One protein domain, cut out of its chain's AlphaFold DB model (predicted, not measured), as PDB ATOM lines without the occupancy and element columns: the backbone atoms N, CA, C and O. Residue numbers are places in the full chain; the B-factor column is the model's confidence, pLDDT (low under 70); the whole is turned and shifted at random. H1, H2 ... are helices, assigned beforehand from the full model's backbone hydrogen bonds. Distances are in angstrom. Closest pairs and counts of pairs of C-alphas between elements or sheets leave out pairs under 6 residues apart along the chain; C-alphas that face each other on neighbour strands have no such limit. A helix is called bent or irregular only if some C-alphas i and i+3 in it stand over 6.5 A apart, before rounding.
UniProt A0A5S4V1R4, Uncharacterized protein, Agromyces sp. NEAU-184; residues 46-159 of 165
ATOM      1  N   TYR A  46      41.633 -21.817  36.087       94.31
ATOM      2  CA  TYR A  46      41.657 -21.320  34.712       94.31
ATOM      3  C   TYR A  46      42.768 -20.290  34.510       94.31
ATOM      4  O   TYR A  46      43.657 -20.482  33.676       94.31
ATOM      5  N   VAL A  47      42.772 -19.224  35.316       94.88
ATOM      6  CA  VAL A  47      43.759 -18.137  35.195       94.88
ATOM      7  C   VAL A  47      45.184 -18.660  35.392       94.88
ATOM      8  O   VAL A  47      46.107 -18.273  34.669       94.88
ATOM      9  N   LEU A  48      45.382 -19.575  36.345       95.31
ATOM     10  CA  LEU A  48      46.686 -20.180  36.612       95.31
ATOM     11  C   LEU A  48      47.187 -21.008  35.420       95.31
ATOM     12  O   LEU A  48      48.341 -20.837  35.012       95.31
ATOM     13  N   ARG A  49      46.326 -21.848  34.837       96.56
ATOM     14  CA  ARG A  49      46.661 -22.679  33.672       96.56
ATOM     15  C   ARG A  49      46.903 -21.853  32.417       96.56
ATOM     16  O   ARG A  49      47.900 -22.083  31.740       96.56
ATOM     17  N   VAL A  50      46.074 -20.845  32.137       96.69
ATOM     18  CA  VAL A  50      46.304 -19.918  31.014       96.69
ATOM     19  C   VAL A  50      47.661 -19.231  31.158       96.69
ATOM     20  O   VAL A  50      48.441 -19.185  30.210       96.69
ATOM     21  N   ASN A  51      48.005 -18.763  32.361       95.94
ATOM     22  CA  ASN A  51      49.307 -18.150  32.617       95.94
ATOM     23  C   ASN A  51      50.479 -19.118  32.417       95.94
ATOM     24  O   ASN A  51      51.554 -18.702  31.981       95.94
ATOM     25  N   GLU A  52      50.310 -20.396  32.752       95.81
ATOM     26  CA  GLU A  52      51.308 -21.426  32.467       95.81
ATOM     27  C   GLU A  52      51.487 -21.648  30.966       95.81
ATOM     28  O   GLU A  52      52.621 -21.600  30.483       95.81
ATOM     29  N   LEU A  53      50.385 -21.774  30.225       96.69
ATOM     30  CA  LEU A  53      50.409 -21.900  28.771       96.69
ATOM     31  C   LEU A  53      51.046 -20.673  28.106       96.69
ATOM     32  O   LEU A  53      51.873 -20.828  27.212       96.69
ATOM     33  N   CYS A  54      50.742 -19.454  28.563       96.50
ATOM     34  CA  CYS A  54      51.336 -18.234  28.007       96.50
ATOM     35  C   CYS A  54      52.853 -18.185  28.242       96.50
ATOM     36  O   CYS A  54      53.609 -17.802  27.350       96.50
ATOM     37  N   ARG A  55      53.335 -18.613  29.419       95.62
ATOM     38  CA  ARG A  55      54.782 -18.727  29.678       95.62
ATOM     39  C   ARG A  55      55.441 -19.771  28.776       95.62
ATOM     40  O   ARG A  55      56.534 -19.512  28.273       95.62
ATOM     41  N   ALA A  56      54.789 -20.916  28.573       95.31
ATOM     42  CA  ALA A  56      55.280 -21.966  27.685       95.31
ATOM     43  C   ALA A  56      55.355 -21.479  26.229       95.31
ATOM     44  O   ALA A  56      56.411 -21.579  25.611       95.31
ATOM     45  N   LEU A  57      54.300 -20.830  25.722       94.94
ATOM     46  CA  LEU A  57      54.261 -20.276  24.365       94.94
ATOM     47  C   LEU A  57      55.375 -19.248  24.120       94.94
ATOM     48  O   LEU A  57      55.997 -19.230  23.056       94.94
ATOM     49  N   VAL A  58      55.678 -18.397  25.104       92.38
ATOM     50  CA  VAL A  58      56.799 -17.448  25.007       92.38
ATOM     51  C   VAL A  58      58.135 -18.181  24.911       92.38
ATOM     52  O   VAL A  58      58.968 -17.826  24.078       92.38
ATOM     53  N   ALA A  59      58.353 -19.206  25.736       93.06
ATOM     54  CA  ALA A  59      59.584 -19.991  25.689       93.06
ATOM     55  C   ALA A  59      59.747 -20.699  24.333       93.06
ATOM     56  O   ALA A  59      60.813 -20.605  23.718       93.06
ATOM     57  N   ASP A  60      58.680 -21.323  23.835       93.38
ATOM     58  CA  ASP A  60      58.675 -22.035  22.557       93.38
ATOM     59  C   ASP A  60      58.863 -21.079  21.373       93.38
ATOM     60  O   ASP A  60      59.681 -21.331  20.486       93.38
ATOM     61  N   SER A  61      58.185 -19.928  21.374       90.75
ATOM     62  CA  SER A  61      58.342 -18.926  20.313       90.75
ATOM     63  C   SER A  61      59.756 -18.333  20.276       90.75
ATOM     64  O   SER A  61      60.300 -18.135  19.189       90.75
ATOM     65  N   ILE A  62      60.399 -18.110  21.430       90.00
ATOM     66  CA  ILE A  62      61.809 -17.692  21.498       90.00
ATOM     67  C   ILE A  62      62.728 -18.790  20.955       90.00
ATOM     68  O   ILE A  62      63.645 -18.478  20.193       90.00
ATOM     69  N   ALA A  63      62.487 -20.054  21.317       89.81
ATOM     70  CA  ALA A  63      63.277 -21.185  20.837       89.81
ATOM     71  C   ALA A  63      63.200 -21.332  19.308       89.81
ATOM     72  O   ALA A  63      64.214 -21.618  18.672       89.81
ATOM     73  N   VAL A  64      62.030 -21.066  18.718       88.31
ATOM     74  CA  VAL A  64      61.809 -21.109  17.265       88.31
ATOM     75  C   VAL A  64      62.424 -19.903  16.543       88.31
ATOM     76  O   VAL A  64      63.086 -20.075  15.523       88.31
ATOM     77  N   ARG A  65      62.242 -18.675  17.052       86.25
ATOM     78  CA  ARG A  65      62.710 -17.443  16.377       86.25
ATOM     79  C   ARG A  65      64.168 -17.076  16.654       86.25
ATOM     80  O   ARG A  65      64.702 -16.180  16.002       86.25
ATOM     81  N   GLY A  66      64.791 -17.656  17.680       81.88
ATOM     82  CA  GLY A  66      66.142 -17.284  18.120       81.88
ATOM     83  C   GLY A  66      66.266 -15.843  18.643       81.88
ATOM     84  O   GLY A  66      67.368 -15.301  18.691       81.88
ATOM     85  N   GLY A  67      65.149 -15.199  19.004       74.38
ATOM     86  CA  GLY A  67      65.116 -13.818  19.508       74.38
ATOM     87  C   GLY A  67      65.355 -12.720  18.462       74.38
ATOM     88  O   GLY A  67      65.479 -11.556  18.839       74.38
ATOM     89  N   ALA A  68      65.417 -13.060  17.170       77.75
ATOM     90  CA  ALA A  68      65.590 -12.082  16.099       77.75
ATOM     91  C   ALA A  68      64.332 -11.221  15.884       77.75
ATOM     92  O   ALA A  68      63.204 -11.627  16.200       77.75
ATOM     93  N   GLU A  69      64.542 -10.024  15.335       81.50
ATOM     94  CA  GLU A  69      63.474  -9.183  14.790       81.50
ATOM     95  C   GLU A  69      62.773  -9.908  13.632       81.50
ATOM     96  O   GLU A  69      63.386 -10.712  12.928       81.50
ATOM     97  N   LEU A  70      61.470  -9.678  13.483       86.25
ATOM     98  CA  LEU A  70      60.645 -10.388  12.514       86.25
ATOM     99  C   LEU A  70      60.856  -9.790  11.117       86.25
ATOM    100  O   LEU A  70      60.344  -8.717  10.821       86.25
ATOM    101  N   SER A  71      61.596 -10.484  10.255       93.62
ATOM    102  CA  SER A  71      61.697 -10.155   8.828       93.62
ATOM    103  C   SER A  71      60.680 -10.949   8.007       93.62
ATOM    104  O   SER A  71      60.267 -12.029   8.434       93.62
ATOM    105  N   LEU A  72      60.340 -10.476   6.802       95.75
ATOM    106  CA  LEU A  72      59.471 -11.208   5.871       95.75
ATOM    107  C   LEU A  72      59.988 -12.633   5.595       95.75
ATOM    108  O   LEU A  72      59.218 -13.587   5.658       95.75
ATOM    109  N   GLU A  73      61.293 -12.785   5.342       95.06
ATOM    110  CA  GLU A  73      61.929 -14.093   5.119       95.06
ATOM    111  C   GLU A  73      61.725 -15.014   6.330       95.06
ATOM    112  O   GLU A  73      61.155 -16.094   6.196       95.06
ATOM    113  N   SER A  74      62.073 -14.542   7.532       94.25
ATOM    114  CA  SER A  74      61.909 -15.330   8.760       94.25
ATOM    115  C   SER A  74      60.443 -15.653   9.064       94.25
ATOM    116  O   SER A  74      60.134 -16.729   9.573       94.25
ATOM    117  N   TYR A  75      59.521 -14.742   8.744       94.12
ATOM    118  CA  TYR A  75      58.090 -14.938   8.934       94.12
ATOM    119  C   TYR A  75      57.566 -16.067   8.043       94.12
ATOM    120  O   TYR A  75      56.817 -16.926   8.515       94.12
ATOM    121  N   LEU A  76      57.975 -16.082   6.772       95.50
ATOM    122  CA  LEU A  76      57.583 -17.106   5.808       95.50
ATOM    123  C   LEU A  76      58.222 -18.462   6.127       95.50
ATOM    124  O   LEU A  76      57.510 -19.468   6.137       95.50
ATOM    125  N   ASP A  77      59.513 -18.487   6.466       95.25
ATOM    126  CA  ASP A  77      60.239 -19.709   6.838       95.25
ATOM    127  C   ASP A  77      59.637 -20.386   8.076       95.25
ATOM    128  O   ASP A  77      59.573 -21.613   8.164       95.25
ATOM    129  N   LEU A  78      59.148 -19.588   9.027       93.50
ATOM    130  CA  LEU A  78      58.567 -20.070  10.277       93.50
ATOM    131  C   LEU A  78      57.039 -20.223  10.223       93.50
ATOM    132  O   LEU A  78      56.439 -20.563  11.244       93.50
ATOM    133  N   LYS A  79      56.384 -19.993   9.072       91.88
ATOM    134  CA  LYS A  79      54.910 -19.945   8.968       91.88
ATOM    135  C   LYS A  79      54.241 -21.192   9.546       91.88
ATOM    136  O   LYS A  79      53.329 -21.076  10.362       91.88
ATOM    137  N   SER A  80      54.694 -22.383   9.151       94.75
ATOM    138  CA  SER A  80      54.110 -23.651   9.614       94.75
ATOM    139  C   SER A  80      54.308 -23.870  11.111       94.75
ATOM    140  O   SER A  80      53.380 -24.294  11.796       94.75
ATOM    141  N   GLU A  81      55.486 -23.540  11.631       94.62
ATOM    142  CA  GLU A  81      55.810 -23.713  13.044       94.62
ATOM    143  C   GLU A  81      55.036 -22.726  13.928       94.62
ATOM    144  O   GLU A  81      54.510 -23.114  14.967       94.62
ATOM    145  N   ARG A  82      54.867 -21.475  13.483       91.38
ATOM    146  CA  ARG A  82      54.034 -20.478  14.175       91.38
ATOM    147  C   ARG A  82      52.569 -20.905  14.233       91.38
ATOM    148  O   ARG A  82      51.956 -20.818  15.293       91.38
ATOM    149  N   VAL A  83      52.029 -21.421  13.125       93.62
ATOM    150  CA  VAL A  83      50.671 -21.991  13.100       93.62
ATOM    151  C   VAL A  83      50.569 -23.171  14.064       93.62
ATOM    152  O   VAL A  83      49.642 -23.208  14.866       93.62
ATOM    153  N   ARG A  84      51.537 -24.096  14.043       96.00
ATOM    154  CA  ARG A  84      51.561 -25.258  14.942       96.00
ATOM    155  C   ARG A  84      51.549 -24.845  16.415       96.00
ATOM    156  O   ARG A  84      50.772 -25.406  17.180       96.00
ATOM    157  N   LEU A  85      52.398 -23.892  16.807       94.75
ATOM    158  CA  LEU A  85      52.476 -23.404  18.187       94.75
ATOM    159  C   LEU A  85      51.174 -22.732  18.629       94.75
ATOM    160  O   LEU A  85      50.677 -23.044  19.707       94.75
ATOM    161  N   ARG A  86      50.603 -21.860  17.790       94.56
ATOM    162  CA  ARG A  86      49.339 -21.185  18.106       94.56
ATOM    163  C   ARG A  86      48.190 -22.183  18.243       94.56
ATOM    164  O   ARG A  86      47.491 -22.146  19.244       94.56
ATOM    165  N   THR A  87      48.043 -23.113  17.300       96.12
ATOM    166  CA  THR A  87      47.005 -24.152  17.379       96.12
ATOM    167  C   THR A  87      47.168 -25.013  18.630       96.12
ATOM    168  O   THR A  87      46.202 -25.216  19.349       96.12
ATOM    169  N   ALA A  88      48.389 -25.456  18.949       96.50
ATOM    170  CA  ALA A  88      48.626 -26.238  20.162       96.50
ATOM    171  C   ALA A  88      48.301 -25.454  21.446       96.50
ATOM    172  O   ALA A  88      47.801 -26.033  22.408       96.50
ATOM    173  N   PHE A  89      48.583 -24.148  21.466       96.81
ATOM    174  CA  PHE A  89      48.204 -23.266  22.565       96.81
ATOM    175  C   PHE A  89      46.679 -23.145  22.690       96.81
ATOM    176  O   PHE A  89      46.149 -23.300  23.788       96.81
ATOM    177  N   ASP A  90      45.977 -22.909  21.582       97.06
ATOM    178  CA  ASP A  90      44.521 -22.745  21.571       97.06
ATOM    179  C   ASP A  90      43.796 -24.013  22.002       97.06
ATOM    180  O   ASP A  90      42.955 -23.949  22.896       97.06
ATOM    181  N   ASP A  91      44.190 -25.162  21.450       97.81
ATOM    182  CA  ASP A  91      43.653 -26.470  21.829       97.81
ATOM    183  C   ASP A  91      43.851 -26.724  23.337       97.81
ATOM    184  O   ASP A  91      42.971 -27.249  24.023       97.81
ATOM    185  N   ALA A  92      45.010 -26.331  23.880       97.19
ATOM    186  CA  ALA A  92      45.297 -26.467  25.302       97.19
ATOM    187  C   ALA A  92      44.422 -25.541  26.156       97.19
ATOM    188  O   ALA A  92      43.901 -25.996  27.174       97.19
ATOM    189  N   VAL A  93      44.215 -24.285  25.746       96.62
ATOM    190  CA  VAL A  93      43.323 -23.339  26.439       96.62
ATOM    191  C   VAL A  93      41.874 -23.825  26.411       96.62
ATOM    192  O   VAL A  93      41.226 -23.848  27.453       96.62
ATOM    193  N   GLU A  94      41.382 -24.278  25.256       96.88
ATOM    194  CA  GLU A  94      40.019 -24.807  25.089       96.88
ATOM    195  C   GLU A  94      39.756 -26.060  25.935       96.88
ATOM    196  O   GLU A  94      38.615 -26.350  26.292       96.88
ATOM    197  N   SER A  95      40.809 -26.798  26.294       96.31
ATOM    198  CA  SER A  95      40.706 -27.968  27.168       96.31
ATOM    199  C   SER A  95      40.582 -27.634  28.661       96.31
ATOM    200  O   SER A  95      40.321 -28.535  29.464       96.31
ATOM    201  N   ILE A  96      40.782 -26.370  29.061       95.62
ATOM    202  CA  ILE A  96      40.715 -25.959  30.465       95.62
ATOM    203  C   ILE A  96      39.243 -25.816  30.882       95.62
ATOM    204  O   ILE A  96      38.525 -24.995  30.314       95.62
ATOM    205  N   PRO A  97      38.771 -26.560  31.899       95.06
ATOM    206  CA  PRO A  97      37.440 -26.336  32.450       95.06
ATOM    207  C   PRO A  97      37.333 -24.929  33.048       95.06
ATOM    208  O   PRO A  97      38.180 -24.542  33.851       95.06
ATOM    209  N   VAL A  98      36.275 -24.198  32.697       94.88
ATOM    210  CA  VAL A  98      35.997 -22.856  33.227       94.88
ATOM    211  C   VAL A  98      34.939 -22.962  34.324       94.88
ATOM    212  O   VAL A  98      33.836 -23.460  34.085       94.88
ATOM    213  N   ALA A  99      35.275 -22.527  35.539       93.62
ATOM    214  CA  ALA A  99      34.299 -22.378  36.614       93.62
ATOM    215  C   ALA A  99      33.428 -21.130  36.385       93.62
ATOM    216  O   ALA A  99      33.882 -20.154  35.799       93.62
ATOM    217  N   GLU A 100      32.198 -21.115  36.911       93.81
ATOM    218  CA  GLU A 100      31.286 -19.959  36.782       93.81
ATOM    219  C   GLU A 100      31.926 -18.650  37.285       93.81
ATOM    220  O   GLU A 100      31.733 -17.591  36.699       93.81
ATOM    221  N   THR A 101      32.753 -18.731  38.331       92.94
ATOM    222  CA  THR A 101      33.488 -17.591  38.903       92.94
ATOM    223  C   THR A 101      34.622 -17.069  38.021       92.94
ATOM    224  O   THR A 101      35.124 -15.979  38.276       92.94
ATOM    225  N   GLU A 102      35.039 -17.826  37.004       94.88
ATOM    226  CA  GLU A 102      36.140 -17.494  36.092       94.88
ATOM    227  C   GLU A 102      35.640 -17.121  34.683       94.88
ATOM    228  O   GLU A 102      36.454 -16.839  33.804       94.88
ATOM    229  N   GLN A 103      34.318 -17.073  34.459       95.56
ATOM    230  CA  GLN A 103      33.741 -16.797  33.139       95.56
ATOM    231  C   GLN A 103      34.173 -15.432  32.585       95.56
ATOM    232  O   GLN A 103      34.551 -15.349  31.422       95.56
ATOM    233  N   ASP A 104      34.220 -14.389  33.420       94.62
ATOM    234  CA  ASP A 104      34.682 -13.058  33.001       94.62
ATOM    235  C   ASP A 104      36.139 -13.086  32.503       94.62
ATOM    236  O   ASP A 104      36.494 -12.405  31.540       94.62
ATOM    237  N   ALA A 105      36.998 -13.892  33.141       95.12
ATOM    238  CA  ALA A 105      38.389 -14.055  32.729       95.12
ATOM    239  C   ALA A 105      38.497 -14.840  31.414       95.12
ATOM    240  O   ALA A 105      39.326 -14.502  30.567       95.12
ATOM    241  N   ALA A 106      37.658 -15.865  31.233       96.75
ATOM    242  CA  ALA A 106      37.583 -16.636  29.998       96.75
ATOM    243  C   ALA A 106      37.096 -15.779  28.821       96.75
ATOM    244  O   ALA A 106      37.790 -15.689  27.811       96.75
ATOM    245  N   ASP A 107      35.986 -15.060  28.988       97.19
ATOM    246  CA  ASP A 107      35.407 -14.195  27.956       97.19
ATOM    247  C   ASP A 107      36.383 -13.085  27.536       97.19
ATOM    248  O   ASP A 107      36.547 -12.790  26.348       97.19
ATOM    249  N   LEU A 108      37.078 -12.478  28.505       96.31
ATOM    250  CA  LEU A 108      38.082 -11.459  28.215       96.31
ATOM    251  C   LEU A 108      39.290 -12.041  27.471       96.31
ATOM    252  O   LEU A 108      39.817 -11.407  26.552       96.31
ATOM    253  N   PHE A 109      39.731 -13.243  27.851       97.06
ATOM    254  CA  PHE A 109      40.826 -13.916  27.163       97.06
ATOM    255  C   PHE A 109      40.442 -14.297  25.729       97.06
ATOM    256  O   PHE A 109      41.242 -14.108  24.817       97.06
ATOM    257  N   ASP A 110      39.208 -14.733  25.496       97.00
ATOM    258  CA  ASP A 110      38.683 -15.032  24.161       97.00
ATOM    259  C   ASP A 110      38.621 -13.794  23.275       97.00
ATOM    260  O   ASP A 110      39.024 -13.837  22.109       97.00
ATOM    261  N   ALA A 111      38.202 -12.660  23.835       96.12
ATOM    262  CA  ALA A 111      38.216 -11.391  23.121       96.12
ATOM    263  C   ALA A 111      39.649 -10.961  22.746       96.12
ATOM    264  O   ALA A 111      39.884 -10.499  21.625       96.12
ATOM    265  N   TYR A 112      40.623 -11.181  23.638       95.44
ATOM    266  CA  TYR A 112      42.041 -10.985  23.332       95.44
ATOM    267  C   TYR A 112      42.532 -11.929  22.221       95.44
ATOM    268  O   TYR A 112      43.206 -11.471  21.294       95.44
ATOM    269  N   ARG A 113      42.175 -13.222  22.270       95.56
ATOM    270  CA  ARG A 113      42.530 -14.207  21.232       95.56
ATOM    271  C   ARG A 113      41.996 -13.779  19.865       95.56
ATOM    272  O   ARG A 113      42.765 -13.715  18.909       95.56
ATOM    273  N   ALA A 114      40.728 -13.378  19.793       95.25
ATOM    274  CA  ALA A 114      40.112 -12.900  18.557       95.25
ATOM    275  C   ALA A 114      40.807 -11.647  17.992       95.25
ATOM    276  O   ALA A 114      41.036 -11.551  16.786       95.25
ATOM    277  N   TRP A 115      41.182 -10.693  18.852       94.38
ATOM    278  CA  TRP A 115      41.941  -9.513  18.435       94.38
ATOM    279  C   TRP A 115      43.344  -9.876  17.913       94.38
ATOM    280  O   TRP A 115      43.777  -9.354  16.886       94.38
ATOM    281  N   SER A 116      44.041 -10.791  18.594       94.50
ATOM    282  CA  SER A 116      45.354 -11.308  18.183       94.50
ATOM    283  C   SER A 116      45.275 -12.048  16.838       94.50
ATOM    284  O   SER A 116      46.144 -11.853  15.986       94.50
ATOM    285  N   ASP A 117      44.207 -12.813  16.592       94.94
ATOM    286  CA  ASP A 117      43.994 -13.513  15.321       94.94
ATOM    287  C   ASP A 117      43.757 -12.547  14.149       94.94
ATOM    288  O   ASP A 117      44.315 -12.752  13.070       94.94
ATOM    289  N   ASP A 118      42.991 -11.469  14.354       94.62
ATOM    290  CA  ASP A 118      42.810 -10.415  13.341       94.62
ATOM    291  C   ASP A 118      44.136  -9.711  13.009       94.62
ATOM    292  O   ASP A 118      44.466  -9.501  11.838       94.62
ATOM    293  N   ALA A 119      44.931  -9.392  14.032       92.81
ATOM    294  CA  ALA A 119      46.247  -8.794  13.850       92.81
ATOM    295  C   ALA A 119      47.195  -9.704  13.049       92.81
ATOM    296  O   ALA A 119      47.823  -9.266  12.083       92.81
ATOM    297  N   GLU A 120      47.265 -10.985  13.401       94.12
ATOM    298  CA  GLU A 120      48.108 -11.950  12.700       94.12
ATOM    299  C   GLU A 120      47.624 -12.208  11.267       94.12
ATOM    300  O   GLU A 120      48.449 -12.378  10.369       94.12
ATOM    301  N   ALA A 121      46.312 -12.179  11.016       95.94
ATOM    302  CA  ALA A 121      45.759 -12.289   9.668       95.94
ATOM    303  C   ALA A 121      46.191 -11.121   8.766       95.94
ATOM    304  O   ALA A 121      46.497 -11.340   7.592       95.94
ATOM    305  N   LYS A 122      46.277  -9.894   9.300       96.25
ATOM    306  CA  LYS A 122      46.785  -8.722   8.559       96.25
ATOM    307  C   LYS A 122      48.259  -8.874   8.194       96.25
ATOM    308  O   LYS A 122      48.624  -8.649   7.041       96.25
ATOM    309  N   ILE A 123      49.089  -9.313   9.141       96.19
ATOM    310  CA  ILE A 123      50.515  -9.571   8.891       96.19
ATOM    311  C   ILE A 123      50.680 -10.706   7.868       96.19
ATOM    312  O   ILE A 123      51.480 -10.584   6.940       96.19
ATOM    313  N   ALA A 124      49.890 -11.780   7.977       96.56
ATOM    314  CA  ALA A 124      49.910 -12.890   7.027       96.56
ATOM    315  C   ALA A 124      49.528 -12.445   5.610       96.56
ATOM    316  O   ALA A 124      50.225 -12.781   4.654       96.56
ATOM    317  N   ALA A 125      48.465 -11.646   5.478       97.44
ATOM    318  CA  ALA A 125      48.042 -11.090   4.197       97.44
ATOM    319  C   ALA A 125      49.123 -10.178   3.591       97.44
ATOM    320  O   ALA A 125      49.389 -10.253   2.392       97.44
ATOM    321  N   ALA A 126      49.792  -9.364   4.413       98.06
ATOM    322  CA  ALA A 126      50.914  -8.540   3.975       98.06
ATOM    323  C   ALA A 126      52.110  -9.396   3.523       98.06
ATOM    324  O   ALA A 126      52.700  -9.123   2.478       98.06
ATOM    325  N   ALA A 127      52.428 -10.474   4.244       97.56
ATOM    326  CA  ALA A 127      53.500 -11.398   3.878       97.56
ATOM    327  C   ALA A 127      53.238 -12.107   2.539       97.56
ATOM    328  O   ALA A 127      54.159 -12.309   1.748       97.56
ATOM    329  N   GLU A 128      51.981 -12.453   2.257       96.88
ATOM    330  CA  GLU A 128      51.572 -13.123   1.015       96.88
ATOM    331  C   GLU A 128      51.750 -12.251  -0.236       96.88
ATOM    332  O   GLU A 128      51.833 -12.783  -1.344       96.88
ATOM    333  N   THR A 129      51.891 -10.931  -0.079       97.81
ATOM    334  CA  THR A 129      52.236 -10.036  -1.195       97.81
ATOM    335  C   THR A 129      53.671 -10.229  -1.697       97.81
ATOM    336  O   THR A 129      53.970  -9.878  -2.838       97.81
ATOM    337  N   GLY A 130      54.566 -10.770  -0.859       97.06
ATOM    338  CA  GLY A 130      56.002 -10.853  -1.132       97.06
ATOM    339  C   GLY A 130      56.739  -9.506  -1.106       97.06
ATOM    340  O   GLY A 130      57.931  -9.471  -1.407       97.06
ATOM    341  N   ASP A 131      56.062  -8.408  -0.755       98.12
ATOM    342  CA  ASP A 131      56.639  -7.068  -0.688       98.12
ATOM    343  C   ASP A 131      57.085  -6.734   0.742       98.12
ATOM    344  O   ASP A 131      56.278  -6.648   1.670       98.12
ATOM    345  N   THR A 132      58.393  -6.535   0.927       97.88
ATOM    346  CA  THR A 132      58.981  -6.266   2.247       97.88
ATOM    347  C   THR A 132      58.426  -4.994   2.884       97.88
ATOM    348  O   THR A 132      58.136  -5.012   4.075       97.88
ATOM    349  N   ALA A 133      58.220  -3.923   2.114       97.69
ATOM    350  CA  ALA A 133      57.720  -2.660   2.658       97.69
ATOM    351  C   ALA A 133      56.272  -2.789   3.162       97.69
ATOM    352  O   ALA A 133      55.926  -2.249   4.209       97.69
ATOM    353  N   THR A 134      55.436  -3.542   2.446       97.94
ATOM    354  CA  THR A 134      54.057  -3.849   2.847       97.94
ATOM    355  C   THR A 134      54.027  -4.707   4.110       97.94
ATOM    356  O   THR A 134      53.234  -4.445   5.012       97.94
ATOM    357  N   PHE A 135      54.906  -5.709   4.205       98.25
ATOM    358  CA  PHE A 135      55.044  -6.532   5.405       98.25
ATOM    359  C   PHE A 135      55.501  -5.720   6.624       98.25
ATOM    360  O   PHE A 135      54.874  -5.799   7.677       98.25
ATOM    361  N   GLU A 136      56.560  -4.919   6.482       96.75
ATOM    362  CA  GLU A 136      57.081  -4.067   7.559       96.75
ATOM    363  C   GLU A 136      56.025  -3.066   8.038       96.75
ATOM    364  O   GLU A 136      55.804  -2.951   9.240       96.75
ATOM    365  N   ALA A 137      55.286  -2.435   7.119       96.94
ATOM    366  CA  ALA A 137      54.190  -1.537   7.475       96.94
ATOM    367  C   ALA A 137      53.093  -2.237   8.298       96.94
ATOM    368  O   ALA A 137      52.580  -1.653   9.250       96.94
ATOM    369  N   ALA A 138      52.750  -3.489   7.975       97.25
ATOM    370  CA  ALA A 138      51.776  -4.260   8.749       97.25
ATOM    371  C   ALA A 138      52.301  -4.645  10.145       97.25
ATOM    372  O   ALA A 138      51.538  -4.656  11.113       97.25
ATOM    373  N   VAL A 139      53.597  -4.949  10.270       94.88
ATOM    374  CA  VAL A 139      54.240  -5.219  11.569       94.88
ATOM    375  C   VAL A 139      54.293  -3.954  12.430       94.88
ATOM    376  O   VAL A 139      54.003  -4.024  13.626       94.88
ATOM    377  N   ASP A 140      54.606  -2.803  11.836       95.00
ATOM    378  CA  ASP A 140      54.602  -1.508  12.520       95.00
ATOM    379  C   ASP A 140      53.189  -1.128  12.982       95.00
ATOM    380  O   ASP A 140      52.998  -0.792  14.152       95.00
ATOM    381  N   GLU A 141      52.178  -1.265  12.113       94.75
ATOM    382  CA  GLU A 141      50.770  -1.033  12.465       94.75
ATOM    383  C   GLU A 141      50.331  -1.937  13.625       94.75
ATOM    384  O   GLU A 141      49.666  -1.480  14.556       94.75
ATOM    385  N   TYR A 142      50.741  -3.209  13.623       93.00
ATOM    386  CA  TYR A 142      50.500  -4.103  14.752       93.00
ATOM    387  C   TYR A 142      51.171  -3.598  16.039       93.00
ATOM    388  O   TYR A 142      50.533  -3.581  17.093       93.00
ATOM    389  N   GLY A 143      52.428  -3.155  15.971       91.00
ATOM    390  CA  GLY A 143      53.141  -2.581  17.114       91.00
ATOM    391  C   GLY A 143      52.442  -1.345  17.694       91.00
ATOM    392  O   GLY A 143      52.300  -1.228  18.916       91.00
ATOM    393  N   GLU A 144      51.950  -0.456  16.833       92.50
ATOM    394  CA  GLU A 144      51.150   0.710  17.223       92.50
ATOM    395  C   GLU A 144      49.804   0.302  17.832       92.50
ATOM    396  O   GLU A 144      49.414   0.829  18.877       92.50
ATOM    397  N   ALA A 145      49.120  -0.675  17.229       89.25
ATOM    398  CA  ALA A 145      47.863  -1.203  17.739       89.25
ATOM    399  C   ALA A 145      48.048  -1.788  19.143       89.25
ATOM    400  O   ALA A 145      47.331  -1.383  20.054       89.25
ATOM    401  N   VAL A 146      49.048  -2.658  19.355       88.69
ATOM    402  CA  VAL A 146      49.403  -3.212  20.677       88.69
ATOM    403  C   VAL A 146      49.594  -2.092  21.698       88.69
ATOM    404  O   VAL A 146      49.037  -2.165  22.794       88.69
ATOM    405  N   ALA A 147      50.357  -1.053  21.341       88.19
ATOM    406  CA  ALA A 147      50.645   0.077  22.219       88.19
ATOM    407  C   ALA A 147      49.405   0.930  22.547       88.19
ATOM    408  O   ALA A 147      49.356   1.540  23.616       88.19
ATOM    409  N   ALA A 148      48.421   0.975  21.646       88.06
ATOM    410  CA  ALA A 148      47.169   1.701  21.827       88.06
ATOM    411  C   ALA A 148      46.092   0.896  22.576       88.06
ATOM    412  O   ALA A 148      45.170   1.497  23.133       88.06
ATOM    413  N   THR A 149      46.173  -0.440  22.592       87.94
ATOM    414  CA  THR A 149      45.180  -1.280  23.284       87.94
ATOM    415  C   THR A 149      45.326  -1.238  24.805       87.94
ATOM    416  O   THR A 149      46.409  -1.001  25.345       87.94
ATOM    417  N   THR A 150      44.237  -1.561  25.506       92.31
ATOM    418  CA  THR A 150      44.228  -1.799  26.957       92.31
ATOM    419  C   THR A 150      44.343  -3.276  27.327       92.31
ATOM    420  O   THR A 150      44.306  -3.598  28.511       92.31
ATOM    421  N   TRP A 151      44.544  -4.182  26.357       91.25
ATOM    422  CA  TRP A 151      44.505  -5.633  26.589       91.25
ATOM    423  C   TRP A 151      45.415  -6.081  27.724       91.25
ATOM    424  O   TRP A 151      45.030  -6.907  28.543       91.25
ATOM    425  N   LYS A 152      46.616  -5.504  27.821       89.31
ATOM    426  CA  LYS A 152      47.544  -5.832  28.905       89.31
ATOM    427  C   LYS A 152      46.989  -5.446  30.278       89.31
ATOM    428  O   LYS A 152      47.188  -6.190  31.234       89.31
ATOM    429  N   GLN A 153      46.353  -4.281  30.397       92.56
ATOM    430  CA  GLN A 153      45.732  -3.821  31.638       92.56
ATOM    431  C   GLN A 153      44.478  -4.638  31.957       92.56
ATOM    432  O   GLN A 153      44.315  -5.054  33.101       92.56
ATOM    433  N   ASP A 154      43.642  -4.900  30.955       93.31
ATOM    434  CA  ASP A 154      42.377  -5.615  31.112       93.31
ATOM    435  C   ASP A 154      42.634  -7.074  31.524       93.31
ATOM    436  O   ASP A 154      42.088  -7.543  32.521       93.31
ATOM    437  N   LEU A 155      43.552  -7.770  30.844       94.25
ATOM    438  CA  LEU A 155      43.966  -9.127  31.219       94.25
ATOM    439  C   LEU A 155      44.600  -9.164  32.616       94.25
ATOM    440  O   LEU A 155      44.290 -10.047  33.414       94.25
ATOM    441  N   ALA A 156      45.442  -8.182  32.952       92.88
ATOM    442  CA  ALA A 156      46.037  -8.107  34.283       92.88
ATOM    443  C   ALA A 156      44.987  -7.882  35.383       92.88
ATOM    444  O   ALA A 156      45.172  -8.374  36.497       92.88
ATOM    445  N   ALA A 157      43.884  -7.184  35.085       94.50
ATOM    446  CA  ALA A 157      42.791  -6.965  36.031       94.50
ATOM    447  C   ALA A 157      42.061  -8.268  36.409       94.50
ATOM    448  O   ALA A 157      41.551  -8.363  37.523       94.50
ATOM    449  N   VAL A 158      42.077  -9.278  35.531       94.56
ATOM    450  CA  VAL A 158      41.548 -10.631  35.792       94.56
ATOM    451  C   VAL A 158      42.645 -11.654  36.125       94.56
ATOM    452  O   VAL A 158      42.394 -12.853  36.174       94.56
ATOM    453  N   GLY A 159      43.880 -11.200  36.357       94.19
ATOM    454  CA  GLY A 159      45.004 -12.052  36.756       94.19
ATOM    455  C   GLY A 159      45.716 -12.791  35.615       94.19
ATOM    456  O   GLY A 159      46.618 -13.587  35.887       94.19
TER     457      GLY A 159
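This is residues 46 to 159 of the 165 residues of an uncharacterized protein of Agromyces sp. NEAU-184 (UniProt A0A5S4V1R4). Two helix layers run lengthwise: H1 and H3 lie side by side in one, and in the other the longest helix, H4, has H5 and then H6 folding back along it. The short H2 crosses one end. The printed part has 114 residues, with six named helices, H1 to H6 in chain order, and no named strand; the class is all helix. It is compact, with a radius of gyration of the C-alphas of 15.3 A, and elongated, spanning 47 by 28 by 20 A.

H1, residues 46 to 65, begins at C-alpha 46 (41.657, -21.320, 34.712) and is 28.2 A long. H2 is residues 72 to 77; H3, residues 79 to 94, is 22.5 A long. H4, residues 100 to 128, is 41.7 A long and irregular: C-alphas 101 and 104 are 7.5 A apart. H5, residues 132 to 148, is 24.2 A long. H6, residues 151 to 157, ends at C-alpha 157 (42.791, -6.965, 36.031).

H4 is the hub, touching four helices. H4 and H5 form a helical hairpin, a shallow tilt of 23 degrees, opposite ways; their closest C-alphas, of Ala 126 and Phe 135, are 4.8 A apart. H6 touches H4, closest at the C-alphas of Trp 151 and Tyr 112, 6.7 A. H1 touches H4 with residues 46 to 47 alone, closest at the C-alphas of Tyr 46 and Glu 102, 6.9 A. H1 and H3 touch at a shallow tilt of 10 degrees, opposite ways, closest at the C-alphas of Val 50 and Val 93, 6.4 A. H2 only just touches H5, with 3 pairs of C-alphas within 8 A, closest at Leu 72 and Thr 132, 6.1 A. H3 and H4 are near each other; H1 and H5, for instance, are apart. Every O i to N i+4 pair is within hydrogen-bond range in H1, H2, H3, H5 and H6, and 23 of 25 in H4.

The farthest C-alphas, of Thr 101 and Asp 131, are 47.1 A apart. The printed part has no cut and no long link. Its mean pLDDT is 94.0, and no printed residue is under 70.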